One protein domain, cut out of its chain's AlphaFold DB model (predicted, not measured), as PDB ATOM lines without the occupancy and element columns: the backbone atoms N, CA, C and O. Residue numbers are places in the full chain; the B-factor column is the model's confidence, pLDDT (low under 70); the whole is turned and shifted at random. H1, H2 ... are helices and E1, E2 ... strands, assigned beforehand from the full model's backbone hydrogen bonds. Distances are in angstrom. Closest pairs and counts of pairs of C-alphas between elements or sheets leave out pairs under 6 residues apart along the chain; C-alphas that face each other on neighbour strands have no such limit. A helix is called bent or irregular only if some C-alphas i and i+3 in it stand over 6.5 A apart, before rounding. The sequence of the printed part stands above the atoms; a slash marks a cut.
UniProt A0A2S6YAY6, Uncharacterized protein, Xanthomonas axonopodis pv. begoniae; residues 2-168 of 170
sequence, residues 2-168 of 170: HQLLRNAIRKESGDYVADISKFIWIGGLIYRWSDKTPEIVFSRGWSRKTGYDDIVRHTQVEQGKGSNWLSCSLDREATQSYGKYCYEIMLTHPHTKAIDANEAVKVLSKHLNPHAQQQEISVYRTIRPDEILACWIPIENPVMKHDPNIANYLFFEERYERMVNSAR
ATOM      1  N   HIS A   2     189.434 177.211 282.004       42.72
ATOM      2  CA  HIS A   2     189.499 178.279 283.023       42.72
ATOM      3  C   HIS A   2     190.899 178.667 283.556       42.72
ATOM      4  O   HIS A   2     191.087 179.798 283.987       42.72
ATOM      5  N   GLN A   3     191.898 177.778 283.546       42.12
ATOM      6  CA  GLN A   3     193.135 178.001 284.320       42.12
ATOM      7  C   GLN A   3     194.124 179.003 283.693       42.12
ATOM      8  O   GLN A   3     194.862 179.663 284.414       42.12
ATOM      9  N   LEU A   4     194.125 179.149 282.362       42.62
ATOM     10  CA  LEU A   4     195.067 180.034 281.657       42.62
ATOM     11  C   LEU A   4     194.652 181.513 281.693       42.62
ATOM     12  O   LEU A   4     195.519 182.371 281.624       42.62
ATOM     13  N   LEU A   5     193.353 181.812 281.816       48.41
ATOM     14  CA  LEU A   5     192.857 183.189 281.973       48.41
ATOM     15  C   LEU A   5     192.929 183.667 283.431       48.41
ATOM     16  O   LEU A   5     193.093 184.856 283.667       48.41
ATOM     17  N   ARG A   6     192.913 182.746 284.408       45.50
ATOM     18  CA  ARG A   6     193.134 183.074 285.830       45.50
ATOM     19  C   ARG A   6     194.540 183.609 286.124       45.50
ATOM     20  O   ARG A   6     194.714 184.324 287.100       45.50
ATOM     21  N   ASN A   7     195.526 183.276 285.288       42.09
ATOM     22  CA  ASN A   7     196.939 183.597 285.518       42.09
ATOM     23  C   ASN A   7     197.463 184.774 284.681       42.09
ATOM     24  O   ASN A   7     198.624 185.142 284.839       42.09
ATOM     25  N   ALA A   8     196.637 185.381 283.822       44.31
ATOM     26  CA  ALA A   8     197.034 186.502 282.963       44.31
ATOM     27  C   ALA A   8     197.269 187.818 283.740       44.31
ATOM     28  O   ALA A   8     197.503 188.863 283.152       44.31
ATOM     29  N   ILE A   9     197.195 187.810 285.071       48.50
ATOM     30  CA  ILE A   9     197.321 189.019 285.887       48.50
ATOM     31  C   ILE A   9     198.167 188.699 287.111       48.50
ATOM     32  O   ILE A   9     197.698 188.646 288.241       48.50
ATOM     33  N   ARG A  10     199.451 188.438 286.890       41.94
ATOM     34  CA  ARG A  10     200.442 188.605 287.951       41.94
ATOM     35  C   ARG A  10     201.295 189.807 287.599       41.94
ATOM     36  O   ARG A  10     202.088 189.751 286.665       41.94
ATOM     37  N   LYS A  11     201.141 190.885 288.366       46.75
ATOM     38  CA  LYS A  11     202.204 191.877 288.516       46.75
ATOM     39  C   LYS A  11     203.166 191.369 289.592       46.75
ATOM     40  O   LYS A  11     202.739 190.725 290.549       46.75
ATOM     41  N   GLU A  12     204.443 191.699 289.460       38.12
ATOM     42  CA  GLU A  12     205.502 191.400 290.441       38.12
ATOM     43  C   GLU A  12     205.265 192.040 291.831       38.12
ATOM     44  O   GLU A  12     206.010 191.763 292.763       38.12
ATOM     45  N   SER A  13     204.215 192.858 292.003       38.53
ATOM     46  CA  SER A  13     203.927 193.649 293.209       38.53
ATOM     47  C   SER A  13     202.717 193.191 294.043       38.53
ATOM     48  O   SER A  13     202.292 193.925 294.925       38.53
ATOM     49  N   GLY A  14     202.148 192.008 293.792       38.59
ATOM     50  CA  GLY A  14     201.298 191.326 294.783       38.59
ATOM     51  C   GLY A  14     199.784 191.589 294.787       38.59
ATOM     52  O   GLY A  14     199.093 190.811 295.429       38.59
ATOM     53  N   ASP A  15     199.240 192.549 294.033       38.69
ATOM     54  CA  ASP A  15     197.779 192.731 293.923       38.69
ATOM     55  C   ASP A  15     197.310 192.834 292.467       38.69
ATOM     56  O   ASP A  15     197.751 193.724 291.747       38.69
ATOM     57  N   TYR A  16     196.446 191.886 292.061       46.56
ATOM     58  CA  TYR A  16     195.229 192.024 291.233       46.56
ATOM     59  C   TYR A  16     194.573 190.631 291.099       46.56
ATOM     60  O   TYR A  16     195.012 189.801 290.307       46.56
ATOM     61  N   VAL A  17     193.500 190.362 291.856       44.38
ATOM     62  CA  VAL A  17     192.681 189.140 291.715       44.38
ATOM     63  C   VAL A  17     191.262 189.536 291.335       44.38
ATOM     64  O   VAL A  17     190.345 189.530 292.152       44.38
ATOM     65  N   ALA A  18     191.064 189.913 290.081       52.34
ATOM     66  CA  ALA A  18     189.726 189.949 289.520       52.34
ATOM     67  C   ALA A  18     189.690 188.983 288.346       52.34
ATOM     68  O   ALA A  18     190.478 189.075 287.409       52.34
ATOM     69  N   ASP A  19     188.789 188.014 288.457       60.53
ATOM     70  CA  ASP A  19     188.546 187.027 287.425       60.53
ATOM     71  C   ASP A  19     188.149 187.738 286.124       60.53
ATOM     72  O   ASP A  19     187.070 188.330 286.046       60.53
ATOM     73  N   ILE A  20     189.031 187.715 285.119       66.94
ATOM     74  CA  ILE A  20     188.742 188.279 283.792       66.94
ATOM     75  C   ILE A  20     187.794 187.407 282.977       66.94
ATOM     76  O   ILE A  20     187.368 187.823 281.902       66.94
ATOM     77  N   SER A  21     187.420 186.224 283.483       67.31
ATOM     78  CA  SER A  21     186.424 185.368 282.836       67.31
ATOM     79  C   SER A  21     185.093 186.091 282.610       67.31
ATOM     80  O   SER A  21     184.419 185.844 281.615       67.31
ATOM     81  N   LYS A  22     184.754 187.049 283.484       75.12
ATOM     82  CA  LYS A  22     183.532 187.858 283.386       75.12
ATOM     83  C   LYS A  22     183.543 188.887 282.254       75.12
ATOM     84  O   LYS A  22     182.495 189.434 281.944       75.12
ATOM     85  N   PHE A  23     184.707 189.159 281.665       82.69
ATOM     86  CA  PHE A  23     184.852 190.075 280.532       82.69
ATOM     87  C   PHE A  23     185.075 189.335 279.216       82.69
ATOM     88  O   PHE A  23     185.379 189.981 278.217       82.69
ATOM     89  N   ILE A  24     184.991 187.997 279.214       82.56
ATOM     90  CA  ILE A  24     185.194 187.208 278.001       82.56
ATOM     91  C   ILE A  24     184.221 187.688 276.932       82.56
ATOM     92  O   ILE A  24     183.004 187.654 277.104       82.56
ATOM     93  N   TRP A  25     184.795 188.083 275.806       81.06
ATOM     94  CA  TRP A  25     184.063 188.396 274.603       81.06
ATOM     95  C   TRP A  25     183.858 187.109 273.805       81.06
ATOM     96  O   TRP A  25     184.818 186.479 273.348       81.06
ATOM     97  N   ILE A  26     182.601 186.684 273.673       74.44
ATOM     98  CA  ILE A  26     182.246 185.421 273.025       74.44
ATOM     99  C   ILE A  26     181.927 185.682 271.555       74.44
ATOM    100  O   ILE A  26     180.775 185.851 271.169       74.44
ATOM    101  N   GLY A  27     182.978 185.646 270.738       76.25
ATOM    102  CA  GLY A  27     182.878 185.621 269.282       76.25
ATOM    103  C   GLY A  27     182.311 186.888 268.634       76.25
ATOM    104  O   GLY A  27     182.049 187.887 269.293       76.25
ATOM    105  N   GLY A  28     182.147 186.849 267.316       86.94
ATOM    106  CA  GLY A  28     181.614 187.964 266.531       86.94
ATOM    107  C   GLY A  28     182.672 188.708 265.722       86.94
ATOM    108  O   GLY A  28     183.868 188.413 265.792       86.94
ATOM    109  N   LEU A  29     182.191 189.649 264.910       90.31
ATOM    110  CA  LEU A  29     183.009 190.424 263.986       90.31
ATOM    111  C   LEU A  29     183.731 191.554 264.725       90.31
ATOM    112  O   LEU A  29     183.100 192.347 265.421       90.31
ATOM    113  N   ILE A  30     185.043 191.632 264.533       93.81
ATOM    114  CA  ILE A  30     185.900 192.714 265.017       93.81
ATOM    115  C   ILE A  30     186.816 193.195 263.892       93.81
ATOM    116  O   ILE A  30     187.052 192.492 262.906       93.81
ATOM    117  N   TYR A  31     187.381 194.380 264.077       93.31
ATOM    118  CA  TYR A  31     188.250 195.039 263.117       93.31
ATOM    119  C   TYR A  31     189.631 195.287 263.708       93.31
ATOM    120  O   TYR A  31     189.781 195.584 264.893       93.31
ATOM    121  N   ARG A  32     190.668 195.205 262.879       93.50
ATOM    122  CA  ARG A  32     192.031 195.545 263.293       93.50
ATOM    123  C   ARG A  32     192.736 196.339 262.214       93.50
ATOM    124  O   ARG A  32     193.011 195.803 261.145       93.50
ATOM    125  N   TRP A  33     193.112 197.576 262.523       91.62
ATOM    126  CA  TRP A  33     194.033 198.331 261.682       91.62
ATOM    127  C   TRP A  33     195.484 197.913 261.938       91.62
ATOM    128  O   TRP A  33     195.896 197.675 263.078       91.62
ATOM    129  N   SER A  34     196.263 197.742 260.871       90.69
ATOM    130  CA  SER A  34     197.668 197.341 260.958       90.69
ATOM    131  C   SER A  34     198.460 197.760 259.722       90.69
ATOM    132  O   SER A  34     197.935 197.784 258.615       90.69
ATOM    133  N   ASP A  35     199.759 198.002 259.903       89.62
ATOM    134  CA  ASP A  35     200.709 198.165 258.794       89.62
ATOM    135  C   ASP A  35     201.238 196.841 258.233       89.62
ATOM    136  O   ASP A  35     201.950 196.828 257.228       89.62
ATOM    137  N   LYS A  36     200.913 195.706 258.869       89.00
ATOM    138  CA  LYS A  36     201.240 194.399 258.294       89.00
ATOM    139  C   LYS A  36     200.471 194.221 256.996       89.00
ATOM    140  O   LYS A  36     199.274 194.497 256.965       89.00
ATOM    141  N   THR A  37     201.151 193.735 255.965       85.81
ATOM    142  CA  THR A  37     200.543 193.559 254.649       85.81
ATOM    143  C   THR A  37     199.587 192.363 254.624       85.81
ATOM    144  O   THR A  37     199.765 191.421 255.414       85.81
ATOM    145  N   PRO A  38     198.594 192.366 253.717       84.62
ATOM    146  CA  PRO A  38     197.594 191.307 253.674       84.62
ATOM    147  C   PRO A  38     198.204 189.926 253.401       84.62
ATOM    148  O   PRO A  38     197.776 188.949 254.008       84.62
ATOM    149  N   GLU A  39     199.277 189.834 252.609       82.38
ATOM    150  CA  GLU A  39     199.969 188.568 252.320       82.38
ATOM    151  C   GLU A  39     200.496 187.904 253.601       82.38
ATOM    152  O   GLU A  39     200.382 186.692 253.793       82.38
ATOM    153  N   ILE A  40     201.073 188.699 254.508       85.62
ATOM    154  CA  ILE A  40     201.595 188.204 255.788       85.62
ATOM    155  C   ILE A  40     200.441 187.795 256.699       85.62
ATOM    156  O   ILE A  40     200.510 186.772 257.380       85.62
ATOM    157  N   VAL A  41     199.396 188.614 256.736       91.19
ATOM    158  CA  VAL A  41     198.287 188.446 257.666       91.19
ATOM    159  C   VAL A  41     197.425 187.239 257.291       91.19
ATOM    160  O   VAL A  41     197.210 186.381 258.142       91.19
ATOM    161  N   PHE A  42     197.043 187.080 256.025       85.19
ATOM    162  CA  PHE A  42     196.281 185.912 255.567       85.19
ATOM    163  C   PHE A  42     197.080 184.604 255.590       85.19
ATOM    164  O   PHE A  42     196.486 183.533 255.602       85.19
ATOM    165  N   SER A  43     198.418 184.648 255.614       82.88
ATOM    166  CA  SER A  43     199.235 183.429 255.706       82.88
ATOM    167  C   SER A  43     199.589 183.027 257.138       82.88
ATOM    168  O   SER A  43     199.784 181.843 257.411       82.88
ATOM    169  N   ARG A  44     199.719 183.987 258.066       88.69
ATOM    170  CA  ARG A  44     200.277 183.737 259.413       88.69
ATOM    171  C   ARG A  44     199.454 184.301 260.567       88.69
ATOM    172  O   ARG A  44     199.706 183.933 261.713       88.69
ATOM    173  N   GLY A  45     198.513 185.198 260.291       91.38
ATOM    174  CA  GLY A  45     197.747 185.920 261.297       91.38
ATOM    175  C   GLY A  45     198.633 186.768 262.212       91.38
ATOM    176  O   GLY A  45     199.664 187.326 261.810       91.38
ATOM    177  N   TRP A  46     198.242 186.855 263.480       92.75
ATOM    178  CA  TRP A  46     199.024 187.503 264.530       92.75
ATOM    179  C   TRP A  46     199.362 186.519 265.636       92.75
ATOM    180  O   TRP A  46     198.551 185.687 266.021       92.75
ATOM    181  N   SER A  47     200.571 186.656 266.179       90.44
ATOM    182  CA  SER A  47     201.019 185.889 267.333       90.44
ATOM    183  C   SER A  47     201.959 186.726 268.200       90.44
ATOM    184  O   SER A  47     202.892 187.353 267.688       90.44
ATOM    185  N   ARG A  48     201.721 186.725 269.514       84.75
ATOM    186  CA  ARG A  48     202.616 187.231 270.564       84.75
ATOM    187  C   ARG A  48     203.135 186.038 271.365       84.75
ATOM    188  O   ARG A  48     202.350 185.268 271.917       84.75
ATOM    189  N   LYS A  49     204.459 185.872 271.403       78.44
ATOM    190  CA  LYS A  49     205.121 184.765 272.120       78.44
ATOM    191  C   LYS A  49     205.607 185.171 273.511       78.44
ATOM    192  O   LYS A  49     205.671 184.326 274.397       78.44
ATOM    193  N   THR A  50     205.959 186.441 273.680       80.19
ATOM    194  CA  THR A  50     206.521 187.005 274.905       80.19
ATOM    195  C   THR A  50     205.947 188.397 275.138       80.19
ATOM    196  O   THR A  50     205.690 189.138 274.185       80.19
ATOM    197  N   GLY A  51     205.756 188.741 276.410       81.75
ATOM    198  CA  GLY A  51     205.163 190.007 276.816       81.75
ATOM    199  C   GLY A  51     204.501 189.925 278.184       81.75
ATOM    200  O   GLY A  51     204.493 188.861 278.806       81.75
ATOM    201  N   TYR A  52     203.939 191.045 278.633       81.50
ATOM    202  CA  TYR A  52     203.103 191.097 279.831       81.50
ATOM    203  C   TYR A  52     201.641 190.776 279.502       81.50
ATOM    204  O   TYR A  52     201.166 191.016 278.392       81.50
ATOM    205  N   ASP A  53     200.931 190.253 280.498       81.12
ATOM    206  CA  ASP A  53     199.523 189.862 280.388       81.12
ATOM    207  C   ASP A  53     198.558 190.882 281.047       81.12
ATOM    208  O   ASP A  53     197.343 190.750 280.942       81.12
ATOM    209  N   ASP A  54     199.079 191.939 281.678       80.69
ATOM    210  CA  ASP A  54     198.295 192.987 282.349       80.69
ATOM    211  C   ASP A  54     197.488 193.846 281.349       80.69
ATOM    212  O   ASP A  54     198.050 194.657 280.606       80.69
ATOM    213  N   ILE A  55     196.158 193.676 281.345       83.00
ATOM    214  CA  ILE A  55     195.230 194.415 280.473       83.00
ATOM    215  C   ILE A  55     195.121 195.907 280.826       83.00
ATOM    216  O   ILE A  55     194.941 196.744 279.940       83.00
ATOM    217  N   VAL A  56     195.266 196.273 282.103       82.88
ATOM    218  CA  VAL A  56     195.232 197.682 282.522       82.88
ATOM    219  C   VAL A  56     196.489 198.382 282.016       82.88
ATOM    220  O   VAL A  56     196.413 199.462 281.436       82.88
ATOM    221  N   ARG A  57     197.652 197.729 282.128       83.38
ATOM    222  CA  ARG A  57     198.898 198.240 281.539       83.38
ATOM    223  C   ARG A  57     198.814 198.333 280.015       83.38
ATOM    224  O   ARG A  57     199.283 199.323 279.452       83.38
ATOM    225  N   HIS A  58     198.236 197.317 279.368       85.12
ATOM    226  CA  HIS A  58     198.084 197.249 277.909       85.12
ATOM    227  C   HIS A  58     197.345 198.467 277.351       85.12
ATOM    228  O   HIS A  58     197.783 199.030 276.348       85.12
ATOM    229  N   THR A  59     196.282 198.891 278.035       81.25
ATOM    230  CA  THR A  59     195.429 200.007 277.616       81.25
ATOM    231  C   THR A  59     195.958 201.374 278.062       81.25
ATOM    232  O   THR A  59     195.790 202.339 277.329       81.25
ATOM    233  N   GLN A  60     196.621 201.492 279.223       75.69
ATOM    234  CA  GLN A  60     196.932 202.806 279.816       75.69
ATOM    235  C   GLN A  60     198.359 203.338 279.595       75.69
ATOM    236  O   GLN A  60     198.530 204.552 279.547       75.69
ATOM    237  N   VAL A  61     199.397 202.488 279.521       61.00
ATOM    238  CA  VAL A  61     200.791 202.960 279.733       61.00
ATOM    239  C   VAL A  61     201.680 202.860 278.488       61.00
ATOM    240  O   VAL A  61     202.536 203.716 278.289       61.00
ATOM    241  N   GLU A  62     201.499 201.847 277.633       59.16
ATOM    242  CA  GLU A  62     202.412 201.600 276.494       59.16
ATOM    243  C   GLU A  62     201.706 201.158 275.196       59.16
ATOM    244  O   GLU A  62     202.369 200.626 274.303       59.16
ATOM    245  N   GLN A  63     200.379 201.343 275.096       63.34
ATOM    246  CA  GLN A  63     199.531 201.005 273.933       63.34
ATOM    247  C   GLN A  63     199.994 199.735 273.191       63.34
ATOM    248  O   GLN A  63     200.352 199.740 272.011       63.34
ATOM    249  N   GLY A  64     200.059 198.619 273.922       61.88
ATOM    250  CA  GLY A  64     200.370 197.306 273.356       61.88
ATOM    251  C   GLY A  64     201.842 197.013 273.024       61.88
ATOM    252  O   GLY A  64     202.143 195.912 272.533       61.88
ATOM    253  N   LYS A  65     202.795 197.917 273.294       72.81
ATOM    254  CA  LYS A  65     204.227 197.588 273.186       72.81
ATOM    255  C   LYS A  65     204.597 196.585 274.280       72.81
ATOM    256  O   LYS A  65     204.363 196.822 275.456       72.81
ATOM    257  N   GLY A  66     205.126 195.427 273.880       81.69
ATOM    258  CA  GLY A  66     205.463 194.339 274.810       81.69
ATOM    259  C   GLY A  66     204.260 193.634 275.454       81.69
ATOM    260  O   GLY A  66     204.464 192.814 276.342       81.69
ATOM    261  N   SER A  67     203.031 193.924 275.019       87.31
ATOM    262  CA  SER A  67     201.818 193.262 275.505       87.31
ATOM    263  C   SER A  67     201.557 191.948 274.768       87.31
ATOM    264  O   SER A  67     201.779 191.842 273.555       87.31
ATOM    265  N   ASN A  68     201.024 190.960 275.488       88.25
ATOM    266  CA  ASN A  68     200.467 189.745 274.895       88.25
ATOM    267  C   ASN A  68     199.057 189.953 274.316       88.25
ATOM    268  O   ASN A  68     198.544 189.051 273.656       88.25
ATOM    269  N   TRP A  69     198.446 191.122 274.509       89.19
ATOM    270  CA  TRP A  69     197.148 191.472 273.942       89.19
ATOM    271  C   TRP A  69     197.281 192.115 272.554       89.19
ATOM    272  O   TRP A  69     198.194 192.894 272.261       89.19
ATOM    273  N   LEU A  70     196.354 191.761 271.673       91.00
ATOM    274  CA  LEU A  70     196.203 192.287 270.325       91.00
ATOM    275  C   LEU A  70     194.963 193.184 270.293       91.00
ATOM    276  O   LEU A  70     193.842 192.686 270.360       91.00
ATOM    277  N   SER A  71     195.175 194.493 270.167       92.25
ATOM    278  CA  SER A  71     194.089 195.476 270.091       92.25
ATOM    279  C   SER A  71     193.271 195.341 268.813       92.25
ATOM    280  O   SER A  71     193.815 195.424 267.710       92.25
ATOM    281  N   CYS A  72     191.973 195.129 268.960       93.38
ATOM    282  CA  CYS A  72     190.992 195.146 267.882       93.38
ATOM    283  C   CYS A  72     189.829 196.044 268.312       93.38
ATOM    284  O   CYS A  72     189.736 196.389 269.481       93.38
ATOM    285  N   SER A  73     188.940 196.417 267.402       93.31
ATOM    286  CA  SER A  73     187.795 197.282 267.690       93.31
ATOM    287  C   SER A  73     186.493 196.657 267.199       93.31
ATOM    288  O   SER A  73     186.494 195.938 266.201       93.31
ATOM    289  N   LEU A  74     185.384 196.945 267.878       90.88
ATOM    290  CA  LEU A  74     184.038 196.686 267.349       90.88
ATOM    291  C   LEU A  74     183.668 197.633 266.204       90.88
ATOM    292  O   LEU A  74     182.803 197.314 265.393       90.88
ATOM    293  N   ASP A  75     184.338 198.778 266.127       88.56
ATOM    294  CA  ASP A  75     184.086 199.811 265.141       88.56
ATOM    295  C   ASP A  75     185.291 199.942 264.206       88.56
ATOM    296  O   ASP A  75     186.417 200.259 264.603       88.56
ATOM    297  N   ARG A  76     185.038 199.701 262.920       86.31
ATOM    298  CA  ARG A  76     186.036 199.828 261.861       86.31
ATOM    299  C   ARG A  76     186.664 201.221 261.847       86.31
ATOM    300  O   ARG A  76     187.849 201.337 261.556       86.31
ATOM    301  N   GLU A  77     185.913 202.274 262.130       84.56
ATOM    302  CA  GLU A  77     186.359 203.660 261.940       84.56
ATOM    303  C   GLU A  77     187.055 204.222 263.182       84.56
ATOM    304  O   GLU A  77     187.980 205.026 263.063       84.56
ATOM    305  N   ALA A  78     186.728 203.698 264.368       80.69
ATOM    306  CA  ALA A  78     187.277 204.140 265.652       80.69
ATOM    307  C   ALA A  78     188.814 204.072 265.754       80.69
ATOM    308  O   ALA A  78     189.414 204.744 266.596       80.69
ATOM    309  N   THR A  79     189.468 203.258 264.915       76.81
ATOM    310  CA  THR A  79     190.927 203.064 264.936       76.81
ATOM    311  C   THR A  79     191.598 203.217 263.567       76.81
ATOM    312  O   THR A  79     192.715 202.741 263.367       76.81
ATOM    313  N   GLN A  80     190.967 203.932 262.631       79.19
ATOM    314  CA  GLN A  80     191.481 204.081 261.263       79.19
ATOM    315  C   GLN A  80     192.897 204.669 261.172       79.19
ATOM    316  O   GLN A  80     193.663 204.311 260.281       79.19
ATOM    317  N   SER A  81     193.291 205.530 262.109       79.81
ATOM    318  CA  SER A  81     194.623 206.145 262.128       79.81
ATOM    319  C   SER A  81     195.760 205.209 262.570       79.81
ATOM    320  O   SER A  81     196.922 205.605 262.497       79.81
ATOM    321  N   TYR A  82     195.465 203.983 263.020       81.00
ATOM    322  CA  TYR A  82     196.452 203.066 263.612       81.00
ATOM    323  C   TYR A  82     197.121 202.106 262.616       81.00
ATOM    324  O   TYR A  82     197.940 201.273 263.012       81.00
ATOM    325  N   GLY A  83     196.799 202.194 261.326       84.69
ATOM    326  CA  GLY A  83     197.495 201.429 260.300       84.69
ATOM    327  C   GLY A  83     196.974 201.696 258.899       84.69
ATOM    328  O   GLY A  83     195.980 202.387 258.708       84.69
ATOM    329  N   LYS A  84     197.650 201.124 257.904       84.94
ATOM    330  CA  LYS A  84     197.257 201.256 256.491       84.94
ATOM    331  C   LYS A  84     196.155 200.299 256.053       84.94
ATOM    332  O   LYS A  84     195.429 200.613 255.122       84.94
ATOM    333  N   TYR A  85     196.048 199.133 256.678       86.25
ATOM    334  CA  TYR A  85     195.128 198.074 256.269       86.25
ATOM    335  C   TYR A  85     194.147 197.770 257.392       86.25
ATOM    336  O   TYR A  85     194.577 197.627 258.538       86.25
ATOM    337  N   CYS A  86     192.860 197.621 257.076       91.06
ATOM    338  CA  CYS A  86     191.853 197.216 258.053       91.06
ATOM    339  C   CYS A  86     191.437 195.768 257.834       91.06
ATOM    340  O   CYS A  86     190.943 195.424 256.769       91.06
ATOM    341  N   TYR A  87     191.583 194.918 258.837       91.69
ATOM    342  CA  TYR A  87     191.221 193.510 258.740       91.69
ATOM    343  C   TYR A  87     189.887 193.240 259.418       91.69
ATOM    344  O   TYR A  87     189.701 193.644 260.563       91.69
ATOM    345  N   GLU A  88     189.004 192.525 258.726       93.12
ATOM    346  CA  GLU A  88     187.793 191.930 259.289       93.12
ATOM    347  C   GLU A  88     188.111 190.560 259.849       93.12
ATOM    348  O   GLU A  88     188.650 189.698 259.151       93.12
ATOM    349  N   ILE A  89     187.780 190.370 261.119       92.50
ATOM    350  CA  ILE A  89     188.162 189.191 261.875       92.50
ATOM    351  C   ILE A  89     186.906 188.639 262.540       92.50
ATOM    352  O   ILE A  89     186.259 189.323 263.330       92.50
ATOM    353  N   MET A  90     186.558 187.398 262.220       90.56
ATOM    354  CA  MET A  90     185.470 186.681 262.869       90.56
ATOM    355  C   MET A  90     186.040 185.833 263.993       90.56
ATOM    356  O   MET A  90     186.666 184.798 263.763       90.56
ATOM    357  N   LEU A  91     185.799 186.259 265.228       86.50
ATOM    358  CA  LEU A  91     186.154 185.446 266.375       86.50
ATOM    359  C   LEU A  91     185.143 184.316 266.534       86.50
ATOM    360  O   LEU A  91     183.938 184.545 266.648       86.50
ATOM    361  N   THR A  92     185.644 183.086 266.607       74.31
ATOM    362  CA  THR A  92     184.827 181.912 266.930       74.31
ATOM    363  C   THR A  92     185.211 181.386 268.307       74.31
ATOM    364  O   THR A  92     186.366 181.048 268.581       74.31
ATOM    365  N   HIS A  93     184.239 181.309 269.211       63.19
ATOM    366  CA  HIS A  93     184.412 180.572 270.461       63.19
ATOM    367  C   HIS A  93     184.530 179.064 270.145       63.19
ATOM    368  O   HIS A  93     183.801 178.596 269.271       63.19
ATOM    369  N   PRO A  94     185.386 178.263 270.821       61.81
ATOM    370  CA  PRO A  94     186.229 178.562 271.993       61.81
ATOM    371  C   PRO A  94     187.682 178.930 271.651       61.81
ATOM    372  O   PRO A  94     188.562 178.924 272.515       61.81
ATOM    373  N   HIS A  95     187.966 179.145 270.375       60.03
ATOM    374  CA  HIS A  95     189.318 179.153 269.849       60.03
ATOM    375  C   HIS A  95     190.097 180.426 270.162       60.03
ATOM    376  O   HIS A  95     191.304 180.359 270.416       60.03
ATOM    377  N   THR A  96     189.403 181.558 270.197       65.12
ATOM    378  CA  THR A  96     190.002 182.851 270.500       65.12
ATOM    379  C   THR A  96     189.647 183.287 271.915       65.12
ATOM    380  O   THR A  96     188.494 183.242 272.336       65.12
ATOM    381  N   LYS A  97     190.654 183.735 272.665       79.94
ATOM    382  CA  LYS A  97     190.472 184.318 273.998       79.94
ATOM    383  C   LYS A  97     190.450 185.829 273.852       79.94
ATOM    384  O   LYS A  97     191.512 186.434 273.767       79.94
ATOM    385  N   ALA A  98     189.269 186.419 273.794       88.25
ATOM    386  CA  ALA A  98     189.098 187.860 273.703       88.25
ATOM    387  C   ALA A  98     188.375 188.394 274.938       88.25
ATOM    388  O   ALA A  98     187.620 187.655 275.574       88.25
ATOM    389  N   ILE A  99     188.617 189.657 275.277       88.31
ATOM    390  CA  ILE A  99     187.896 190.359 276.339       88.31
ATOM    391  C   ILE A  99     187.477 191.755 275.887       88.31
ATOM    392  O   ILE A  99     188.161 192.371 275.068       88.31
ATOM    393  N   ASP A 100     186.389 192.255 276.465       90.31
ATOM    394  CA  ASP A 100     186.047 193.676 276.411       90.31
ATOM    395  C   ASP A 100     187.052 194.461 277.269       90.31
ATOM    396  O   ASP A 100     187.080 194.336 278.500       90.31
ATOM    397  N   ALA A 101     187.918 195.238 276.617       88.50
ATOM    398  CA  ALA A 101     188.976 195.969 277.301       88.50
ATOM    399  C   ALA A 101     188.422 197.135 278.131       88.50
ATOM    400  O   ALA A 101     188.957 197.442 279.197       88.50
ATOM    401  N   ASN A 102     187.339 197.767 277.675       87.19
ATOM    402  CA  ASN A 102     186.732 198.905 278.356       87.19
ATOM    403  C   ASN A 102     186.118 198.478 279.685       87.19
ATOM    404  O   ASN A 102     186.424 199.071 280.724       87.19
ATOM    405  N   GLU A 103     185.305 197.423 279.670       86.25
ATOM    406  CA  GLU A 103     184.695 196.898 280.888       86.25
ATOM    407  C   GLU A 103     185.746 196.282 281.821       86.25
ATOM    408  O   GLU A 103     185.686 196.494 283.038       86.25
ATOM    409  N   ALA A 104     186.773 195.617 281.275       84.81
ATOM    410  CA  ALA A 104     187.891 195.123 282.076       84.81
ATOM    411  C   ALA A 104     188.621 196.266 282.802       84.81
ATOM    412  O   ALA A 104     188.780 196.216 284.020       84.81
ATOM    413  N   VAL A 105     189.029 197.326 282.099       81.81
ATOM    414  CA  VAL A 105     189.764 198.454 282.700       81.81
ATOM    415  C   VAL A 105     188.915 199.199 283.719       81.81
ATOM    416  O   VAL A 105     189.403 199.490 284.812       81.81
ATOM    417  N   LYS A 106     187.645 199.458 283.402       82.81
ATOM    418  CA  LYS A 106     186.699 200.132 284.298       82.81
ATOM    419  C   LYS A 106     186.581 199.424 285.643       82.81
ATOM    420  O   LYS A 106     186.636 200.064 286.692       82.81
ATOM    421  N   VAL A 107     186.461 198.098 285.623       82.94
ATOM    422  CA  VAL A 107     186.308 197.297 286.843       82.94
ATOM    423  C   VAL A 107     187.643 197.072 287.560       82.94
ATOM    424  O   VAL A 107     187.675 197.093 288.789       82.94
ATOM    425  N   LEU A 108     188.736 196.854 286.824       78.81
ATOM    426  CA  LEU A 108     190.043 196.526 287.402       78.81
ATOM    427  C   LEU A 108     190.773 197.755 287.948       78.81
ATOM    428  O   LEU A 108     191.303 197.706 289.052       78.81
ATOM    429  N   SER A 109     190.784 198.858 287.201       75.69
ATOM    430  CA  SER A 109     191.500 200.077 287.594       75.69
ATOM    431  C   SER A 109     190.661 201.026 288.450       75.69
ATOM    432  O   SER A 109     191.210 201.964 289.016       75.69
ATOM    433  N   LYS A 110     189.337 200.808 288.538       74.19
ATOM    434  CA  LYS A 110     188.356 201.760 289.101       74.19
ATOM    435  C   LYS A 110     188.368 203.138 288.415       74.19
ATOM    436  O   LYS A 110     187.788 204.090 288.934       74.19
ATOM    437  N   HIS A 111     188.993 203.239 287.244       72.25
ATOM    438  CA  HIS A 111     189.051 204.426 286.403       72.25
ATOM    439  C   HIS A 111     188.454 204.122 285.029       72.25
ATOM    440  O   HIS A 111     188.458 202.982 284.569       72.25
ATOM    441  N   LEU A 112     187.940 205.154 284.359       76.06
ATOM    442  CA  LEU A 112     187.490 205.021 282.976       76.06
ATOM    443  C   LEU A 112     188.688 204.750 282.062       76.06
ATOM    444  O   LEU A 112     189.762 205.320 282.259       76.06
ATOM    445  N   ASN A 113     188.495 203.903 281.049       78.19
ATOM    446  CA  ASN A 113     189.490 203.741 279.996       78.19
ATOM    447  C   ASN A 113     189.597 205.073 279.219       78.19
ATOM    448  O   ASN A 113     188.607 205.470 278.600       78.19
ATOM    449  N   PRO A 114     190.755 205.764 279.208       77.38
ATOM    450  CA  PRO A 114     190.933 207.002 278.437       77.38
ATOM    451  C   PRO A 114     190.796 206.790 276.920       77.38
ATOM    452  O   PRO A 114     190.708 207.750 276.155       77.38
ATOM    453  N   HIS A 115     190.782 205.530 276.483       81.56
ATOM    454  CA  HIS A 115     190.616 205.115 275.101       81.56
ATOM    455  C   HIS A 115     189.282 204.402 274.854       81.56
ATOM    456  O   HIS A 115     189.161 203.651 273.890       81.56
ATOM    457  N   ALA A 116     188.267 204.638 275.693       82.69
ATOM    458  CA  ALA A 116     186.963 203.984 275.572       82.69
ATOM    459  C   ALA A 116     186.327 204.126 274.177       82.69
ATOM    460  O   ALA A 116     185.701 203.185 273.690       82.69
ATOM    461  N   GLN A 117     186.564 205.255 273.504       84.06
ATOM    462  CA  GLN A 117     186.130 205.527 272.132       84.06
ATOM    463  C   GLN A 117     186.672 204.537 271.093       84.06
ATOM    464  O   GLN A 117     186.071 204.393 270.036       84.06
ATOM    465  N   GLN A 118     187.776 203.836 271.378       83.75
ATOM    466  CA  GLN A 118     188.330 202.813 270.487       83.75
ATOM    467  C   GLN A 118     187.486 201.536 270.467       83.75
ATOM    468  O   GLN A 118     187.725 200.690 269.609       83.75
ATOM    469  N   GLN A 119     186.536 201.374 271.399       89.25
ATOM    470  CA  GLN A 119     185.683 200.186 271.525       89.25
ATOM    471  C   GLN A 119     186.503 198.885 271.473       89.25
ATOM    472  O   GLN A 119     186.228 197.989 270.673       89.25
ATOM    473  N   GLU A 120     187.585 198.837 272.262       91.62
ATOM    474  CA  GLU A 120     188.604 197.804 272.110       91.62
ATOM    475  C   GLU A 120     188.121 196.427 272.590       91.62
ATOM    476  O   GLU A 120     187.762 196.233 273.753       91.62
ATOM    477  N   ILE A 121     188.232 195.446 271.692       92.81
ATOM    478  CA  ILE A 121     188.249 194.021 272.015       92.81
ATOM    479  C   ILE A 121     189.702 193.558 271.981       92.81
ATOM    480  O   ILE A 121     190.342 193.516 270.927       92.81
ATOM    481  N   SER A 122     190.245 193.197 273.141       91.31
ATOM    482  CA  SER A 122     191.628 192.734 273.244       91.31
ATOM    483  C   SER A 122     191.690 191.220 273.076       91.31
ATOM    484  O   SER A 122     191.183 190.462 273.906       91.31
ATOM    485  N   VAL A 123     192.362 190.762 272.019       91.19
ATOM    486  CA  VAL A 123     192.573 189.333 271.752       91.19
ATOM    487  C   VAL A 123     193.880 188.857 272.378       91.19
ATOM    488  O   VAL A 123     194.941 189.443 272.170       91.19
ATOM    489  N   TYR A 124     193.837 187.768 273.136       88.19
ATOM    490  CA  TYR A 124     194.997 187.225 273.824       88.19
ATOM    491  C   TYR A 124     195.876 186.386 272.892       88.19
ATOM    492  O   TYR A 124     195.496 185.301 272.445       88.19
ATOM    493  N   ARG A 125     197.105 186.863 272.689       87.38
ATOM    494  CA  ARG A 125     198.236 186.264 271.967       87.38
ATOM    495  C   ARG A 125     198.054 186.009 270.484       87.38
ATOM    496  O   ARG A 125     198.951 186.390 269.736       87.38
ATOM    497  N   THR A 126     196.980 185.356 270.059       89.12
ATOM    498  CA  THR A 126     196.862 184.841 268.694       89.12
ATOM    499  C   THR A 126     195.526 185.203 268.067       89.12
ATOM    500  O   THR A 126     194.483 184.995 268.674       89.12
ATOM    501  N   ILE A 127     195.602 185.679 266.826       91.25
ATOM    502  CA  ILE A 127     194.499 185.705 265.861       91.25
ATOM    503  C   ILE A 127     194.976 184.844 264.703       91.25
ATOM    504  O   ILE A 127     196.042 185.115 264.135       91.25
ATOM    505  N   ARG A 128     194.254 183.774 264.400       88.81
ATOM    506  CA  ARG A 128     194.689 182.819 263.387       88.81
ATOM    507  C   ARG A 128     194.315 183.282 261.976       88.81
ATOM    508  O   ARG A 128     193.359 184.034 261.829       88.81
ATOM    509  N   PRO A 129     195.025 182.811 260.937       89.06
ATOM    510  CA  PRO A 129     194.669 183.094 259.546       89.06
ATOM    511  C   PRO A 129     193.216 182.770 259.175       89.06
ATOM    512  O   PRO A 129     192.591 183.545 258.463       89.06
ATOM    513  N   ASP A 130     192.670 181.658 259.677       87.19
ATOM    514  CA  ASP A 130     191.296 181.198 259.416       87.19
ATOM    515  C   ASP A 130     190.218 182.084 260.055       87.19
ATOM    516  O   ASP A 130     189.049 181.984 259.698       87.19
ATOM    517  N   GLU A 131     190.598 182.964 260.981       89.75
ATOM    518  CA  GLU A 131     189.690 183.922 261.620       89.75
ATOM    519  C   GLU A 131     189.601 185.235 260.825       89.75
ATOM    520  O   GLU A 131     188.820 186.113 261.179       89.75
ATOM    521  N   ILE A 132     190.387 185.395 259.755       90.69
ATOM    522  CA  ILE A 132     190.489 186.632 258.974       90.69
ATOM    523  C   ILE A 132     189.617 186.501 257.733       90.69
ATOM    524  O   ILE A 132     189.926 185.739 256.819       90.69
ATOM    525  N   LEU A 133     188.533 187.267 257.694       89.38
ATOM    526  CA  LEU A 133     187.563 187.213 256.606       89.38
ATOM    527  C   LEU A 133     187.984 188.077 255.423       89.38
ATOM    528  O   LEU A 133     187.847 187.670 254.274       89.38
ATOM    529  N   ALA A 134     188.475 189.284 255.699       86.75
ATOM    530  CA  ALA A 134     188.761 190.264 254.666       86.75
ATOM    531  C   ALA A 134     189.805 191.293 255.116       86.75
ATOM    532  O   ALA A 134     190.080 191.461 256.301       86.75
ATOM    533  N   CYS A 135     190.378 192.007 254.146       86.00
ATOM    534  CA  CYS A 135     191.267 193.137 254.388       86.00
ATOM    535  C   CYS A 135     190.842 194.323 253.533       86.00
ATOM    536  O   CYS A 135     190.860 194.252 252.315       86.00
ATOM    537  N   TRP A 136     190.479 195.438 254.125       82.94
ATOM    538  CA  TRP A 136     190.188 196.673 253.433       82.94
ATOM    539  C   TRP A 136     191.470 197.476 253.198       82.94
ATOM    540  O   TRP A 136     192.246 197.716 254.125       82.94
ATOM    541  N   ILE A 137     191.687 197.873 251.945       76.06
ATOM    542  CA  ILE A 137     192.849 198.650 251.512       76.06
ATOM    543  C   ILE A 137     192.336 200.032 251.088       76.06
ATOM    544  O   ILE A 137     191.561 200.094 250.130       76.06
ATOM    545  N   PRO A 138     192.737 201.121 251.766       67.88
ATOM    546  CA  PRO A 138     192.412 202.474 251.340       67.88
ATOM    547  C   PRO A 138     193.001 202.735 249.951       67.88
ATOM    548  O   PRO A 138     194.183 202.481 249.715       67.88
ATOM    549  N   ILE A 139     192.191 203.246 249.027       63.19
ATOM    550  CA  ILE A 139     192.674 203.692 247.716       63.19
ATOM    551  C   ILE A 139     193.078 205.162 247.838       63.19
ATOM    552  O   ILE A 139     192.236 206.010 248.131       63.19
ATOM    553  N   GLU A 140     194.341 205.486 247.566       53.50
ATOM    554  CA  GLU A 140     194.726 206.863 247.247       53.50
ATOM    555  C   GLU A 140     194.277 207.160 245.809       53.50
ATOM    556  O   GLU A 140     194.871 206.668 244.851       53.50
ATOM    557  N   ASN A 141     193.202 207.934 245.633       44.50
ATOM    558  CA  ASN A 141     192.812 208.438 244.316       44.50
ATOM    559  C   ASN A 141     193.109 209.950 244.238       44.50
ATOM    560  O   ASN A 141     192.591 210.714 245.056       44.50
ATOM    561  N   PRO A 142     193.902 210.420 243.258       44.72
ATOM    562  CA  PRO A 142     194.265 211.832 243.133       44.72
ATOM    563  C   PRO A 142     193.080 212.790 242.887       44.72
ATOM    564  O   PRO A 142     193.227 213.988 243.119       44.72
ATOM    565  N   VAL A 143     191.898 212.298 242.486       43.56
ATOM    566  CA  VAL A 143     190.666 213.106 242.327       43.56
ATOM    567  C   VAL A 143     189.976 213.399 243.678       43.56
ATOM    568  O   VAL A 143     189.151 214.303 243.784       43.56
ATOM    569  N   MET A 144     190.344 212.691 244.751       43.84
ATOM    570  CA  MET A 144     189.629 212.684 246.038       43.84
ATOM    571  C   MET A 144     190.037 213.772 247.038       43.84
ATOM    572  O   MET A 144     189.616 213.732 248.190       43.84
ATOM    573  N   LYS A 145     190.781 214.806 246.629       45.22
ATOM    574  CA  LYS A 145     190.986 215.988 247.492       45.22
ATOM    575  C   LYS A 145     189.685 216.745 247.824       45.22
ATOM    576  O   LYS A 145     189.737 217.687 248.610       45.22
ATOM    577  N   HIS A 146     188.547 216.362 247.237       42.31
ATOM    578  CA  HIS A 146     187.315 217.150 247.258       42.31
ATOM    579  C   HIS A 146     186.071 216.467 247.849       42.31
ATOM    580  O   HIS A 146     185.066 217.157 247.982       42.31
ATOM    581  N   ASP A 147     186.109 215.191 248.257       42.69
ATOM    582  CA  ASP A 147     184.957 214.571 248.940       42.69
ATOM    583  C   ASP A 147     185.383 213.548 250.017       42.69
ATOM    584  O   ASP A 147     185.831 212.450 249.683       42.69
ATOM    585  N   PRO A 148     185.279 213.898 251.314       47.28
ATOM    586  CA  PRO A 148     185.675 213.035 252.426       47.28
ATOM    587  C   PRO A 148     184.663 211.925 252.766       47.28
ATOM    588  O   PRO A 148     184.958 211.112 253.639       47.28
ATOM    589  N   ASN A 149     183.493 211.858 252.114       43.88
ATOM    590  CA  ASN A 149     182.414 210.932 252.501       43.88
ATOM    591  C   ASN A 149     182.374 209.611 251.711       43.88
ATOM    592  O   ASN A 149     181.490 208.784 251.941       43.88
ATOM    593  N   ILE A 150     183.307 209.374 250.784       42.25
ATOM    594  CA  ILE A 150     183.333 208.138 249.991       42.25
ATOM    595  C   ILE A 150     184.247 207.111 250.668       42.25
ATOM    596  O   ILE A 150     185.472 207.219 250.653       42.25
ATOM    597  N   ALA A 151     183.637 206.084 251.259       45.12
ATOM    598  CA  ALA A 151     184.337 204.930 251.811       45.12
ATOM    599  C   ALA A 151     185.002 204.112 250.682       45.12
ATOM    600  O   ALA A 151     184.330 203.423 249.913       45.12
ATOM    601  N   ASN A 152     186.332 204.205 250.572       52.19
ATOM    602  CA  ASN A 152     187.129 203.618 249.487       52.19
ATOM    603  C   ASN A 152     187.578 202.198 249.791       52.19
ATOM    604  O   ASN A 152     188.583 201.988 250.472       52.19
ATOM    605  N   TYR A 153     186.866 201.225 249.244       52.22
ATOM    606  CA  TYR A 153     187.058 199.844 249.629       52.22
ATOM    607  C   TYR A 153     186.809 198.885 248.453       52.22
ATOM    608  O   TYR A 153     185.736 198.896 247.861       52.22
ATOM    609  N   LEU A 154     187.803 198.055 248.111       48.69
ATOM    610  CA  LEU A 154     187.683 197.004 247.084       48.69
ATOM    611  C   LEU A 154     186.871 195.801 247.603       48.69
ATOM    612  O   LEU A 154     186.990 195.440 248.779       48.69
ATOM    613  N   PHE A 155     186.113 195.128 246.730       49.12
ATOM    614  CA  PHE A 155     185.441 193.858 247.049       49.12
ATOM    615  C   PHE A 155     186.459 192.719 247.257       49.12
ATOM    616  O   PHE A 155     187.609 192.809 246.835       49.12
ATOM    617  N   PHE A 156     186.097 191.649 247.983       46.06
ATOM    618  CA  PHE A 156     187.039 190.574 248.374       46.06
ATOM    619  C   PHE A 156     187.782 189.931 247.191       46.06
ATOM    620  O   PHE A 156     188.995 189.746 247.260       46.06
ATOM    621  N   GLU A 157     187.077 189.666 246.097       46.91
ATOM    622  CA  GLU A 157     187.638 189.022 244.904       46.91
ATOM    623  C   GLU A 157     188.673 189.919 244.208       46.91
ATOM    624  O   GLU A 157     189.810 189.500 243.985       46.91
ATOM    625  N   GLU A 158     188.354 191.202 244.006       50.75
ATOM    626  CA  GLU A 158     189.282 192.188 243.430       50.75
ATOM    627  C   GLU A 158     190.526 192.413 244.308       50.75
ATOM    628  O   GLU A 158     191.619 192.703 243.809       50.75
ATOM    629  N   ARG A 159     190.382 192.267 245.632       54.78
ATOM    630  CA  ARG A 159     191.487 192.377 246.597       54.78
ATOM    631  C   ARG A 159     192.458 191.211 246.494       54.78
ATOM    632  O   ARG A 159     193.669 191.436 246.478       54.78
ATOM    633  N   TYR A 160     191.940 189.988 246.431       49.84
ATOM    634  CA  TYR A 160     192.766 188.787 246.342       49.84
ATOM    635  C   TYR A 160     193.529 188.743 245.015       49.84
ATOM    636  O   TYR A 160     194.740 188.526 245.009       49.84
ATOM    637  N   GLU A 161     192.865 189.050 243.898       51.59
ATOM    638  CA  GLU A 161     193.509 189.074 242.582       51.59
ATOM    639  C   GLU A 161     194.622 190.120 242.489       51.59
ATOM    640  O   GLU A 161     195.711 189.818 241.999       51.59
ATOM    641  N   ARG A 162     194.406 191.343 242.995       51.16
ATOM    642  CA  ARG A 162     195.460 192.372 243.002       51.16
ATOM    643  C   ARG A 162     196.655 191.977 243.864       51.16
ATOM    644  O   ARG A 162     197.785 192.250 243.468       51.16
ATOM    645  N   MET A 163     196.419 191.320 244.997       49.38
ATOM    646  CA  MET A 163     197.468 190.847 245.904       49.38
ATOM    647  C   MET A 163     198.288 189.695 245.293       49.38
ATOM    648  O   MET A 163     199.515 189.678 245.364       49.38
ATOM    649  N   VAL A 164     197.623 188.744 244.631       50.59
ATOM    650  CA  VAL A 164     198.292 187.642 243.921       50.59
ATOM    651  C   VAL A 164     199.070 188.160 242.710       50.59
ATOM    652  O   VAL A 164     200.179 187.697 242.439       50.59
ATOM    653  N   ASN A 165     198.526 189.145 241.994       44.78
ATOM    654  CA  ASN A 165     199.172 189.703 240.812       44.78
ATOM    655  C   ASN A 165     200.340 190.637 241.156       44.78
ATOM    656  O   ASN A 165     201.334 190.617 240.437       44.78
ATOM    657  N   SER A 166     200.299 191.395 242.256       41.97
ATOM    658  CA  SER A 166     201.435 192.223 242.698       41.97
ATOM    659  C   SER A 166     202.613 191.386 243.217       41.97
ATOM    660  O   SER A 166     203.767 191.771 243.035       41.97
ATOM    661  N   ALA A 167     202.347 190.208 243.790       40.38
ATOM    662  CA  ALA A 167     203.374 189.259 244.220       40.38
ATOM    663  C   ALA A 167     204.102 188.558 243.054       40.38
ATOM    664  O   ALA A 167     205.169 187.986 243.263       40.38
ATOM    665  N   ARG A 168     203.555 188.611 241.830       38.03
ATOM    666  CA  ARG A 168     204.169 188.046 240.611       38.03
ATOM    667  C   ARG A 168     205.165 188.983 239.918       38.03
ATOM    668  O   ARG A 168     205.835 188.546 238.991       38.03
TER     669      ARG A 168
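Overview. This is residues 2 to 168 of the 170 residues of an uncharacterized protein of Xanthomonas axonopodis pv. begoniae (UniProt A0A2S6YAY6). Two small three-stranded sheets, E1-E3-E6 and E2-E5-E4, meet in the middle of an elongated body, where E1 comes close to E2. H2 and H4 gather round H5 at the end of the second sheet, with H1 beyond H2; H3 and H7 are at the first sheet, and residues 142 to 150, which include H6, stick out. The printed part has 167 residues, under half of them in named elements, in the order H1 H2 E1 H3 H4 E2 E3 E4 H5 E5 E6 H6 H7. Both sheets are antiparallel and the class is mixed, helices and strands. The whole is compact, with a radius of gyration of the C-alphas of 17.4 A and spans of 56 by 33 by 25 A.

Arrangement. H1, residues 3 to 6, touches H2, residues 20 to 23, the closest C-alphas being those of Leu 5 and Ile 20, 6.8 A apart. H2 touches H5, residues 101 to 109, closest at the C-alphas of Phe 23 and Ala 104, 6.1 A. E1, residues 28 to 34, is antiparallel to E3, residues 85 to 91, with N 30 and O 89 at 2.9 A. E3 is antiparallel to E6, residues 132 to 136, with N 88 and O 134 at 2.9 A. H3, residues 38 to 44, is on this sheet at a height of 8.4 A, only just over none of its strands, with 2 C-alphas falling on E3 and 2 on E6. H4, residues 55 to 60, touches H5 about perpendicular, at 86 degrees, closest at the C-alphas of Val 56 and Val 105, 5.5 A. The closest C-alphas of E1 and E2, residues 69 to 73, are those of Arg 32 and Cys 72, 4.7 A. E5, residues 120 to 124, is antiparallel to E2, with N 72 and O 121 at 3.0 A, and to E4, residues 98 to 100, with N 99 and O 122 at 3.0 A. H5 is on this sheet at a height of 10.2 A; H2 and H4 only graze it. H6, residues 142 to 146, touches no helix. H7, residues 156 to 166, only grazes the first sheet and is close to but not clearly touching H3, the C-alphas of Glu 39 and Met 163 being 7.3 A apart. Every O i to N i+4 pair is within hydrogen-bond range in H3, H4, H5 and H7; H6 has 0 of 1, and 0 of 2 O i to N i+3 pairs, while H1 and H2 are too short for an O i to N i+4 pair.

Along the chain. H1 begins at C-alpha 3, (193.135, 178.001, 284.320). E1 measures 19.4 A, E3 18.5 A, E2 12.7 A, E5 12.5 A and E6 11.5 A; E1 begins at C-alpha 28, (181.614, 187.964, 266.531). H5 measures 11.4 A and H7 15.6 A; H7 ends at C-alpha 166, (201.435, 192.223, 242.698). H6 is irregular, with C-alphas 143 and 146 7.2 A apart.

Size, cuts and confidence. The two C-alphas farthest apart are those of Gly 14 and Val 143, 57.8 A. The printed part has no cut; the links H1 to H2 and E2 to E3 are long. Mean pLDDT of the printed part is 72.6, and 59 residues are under 70: residues 2 to 21, 61 to 64, 93 to 96 and 138 to 168.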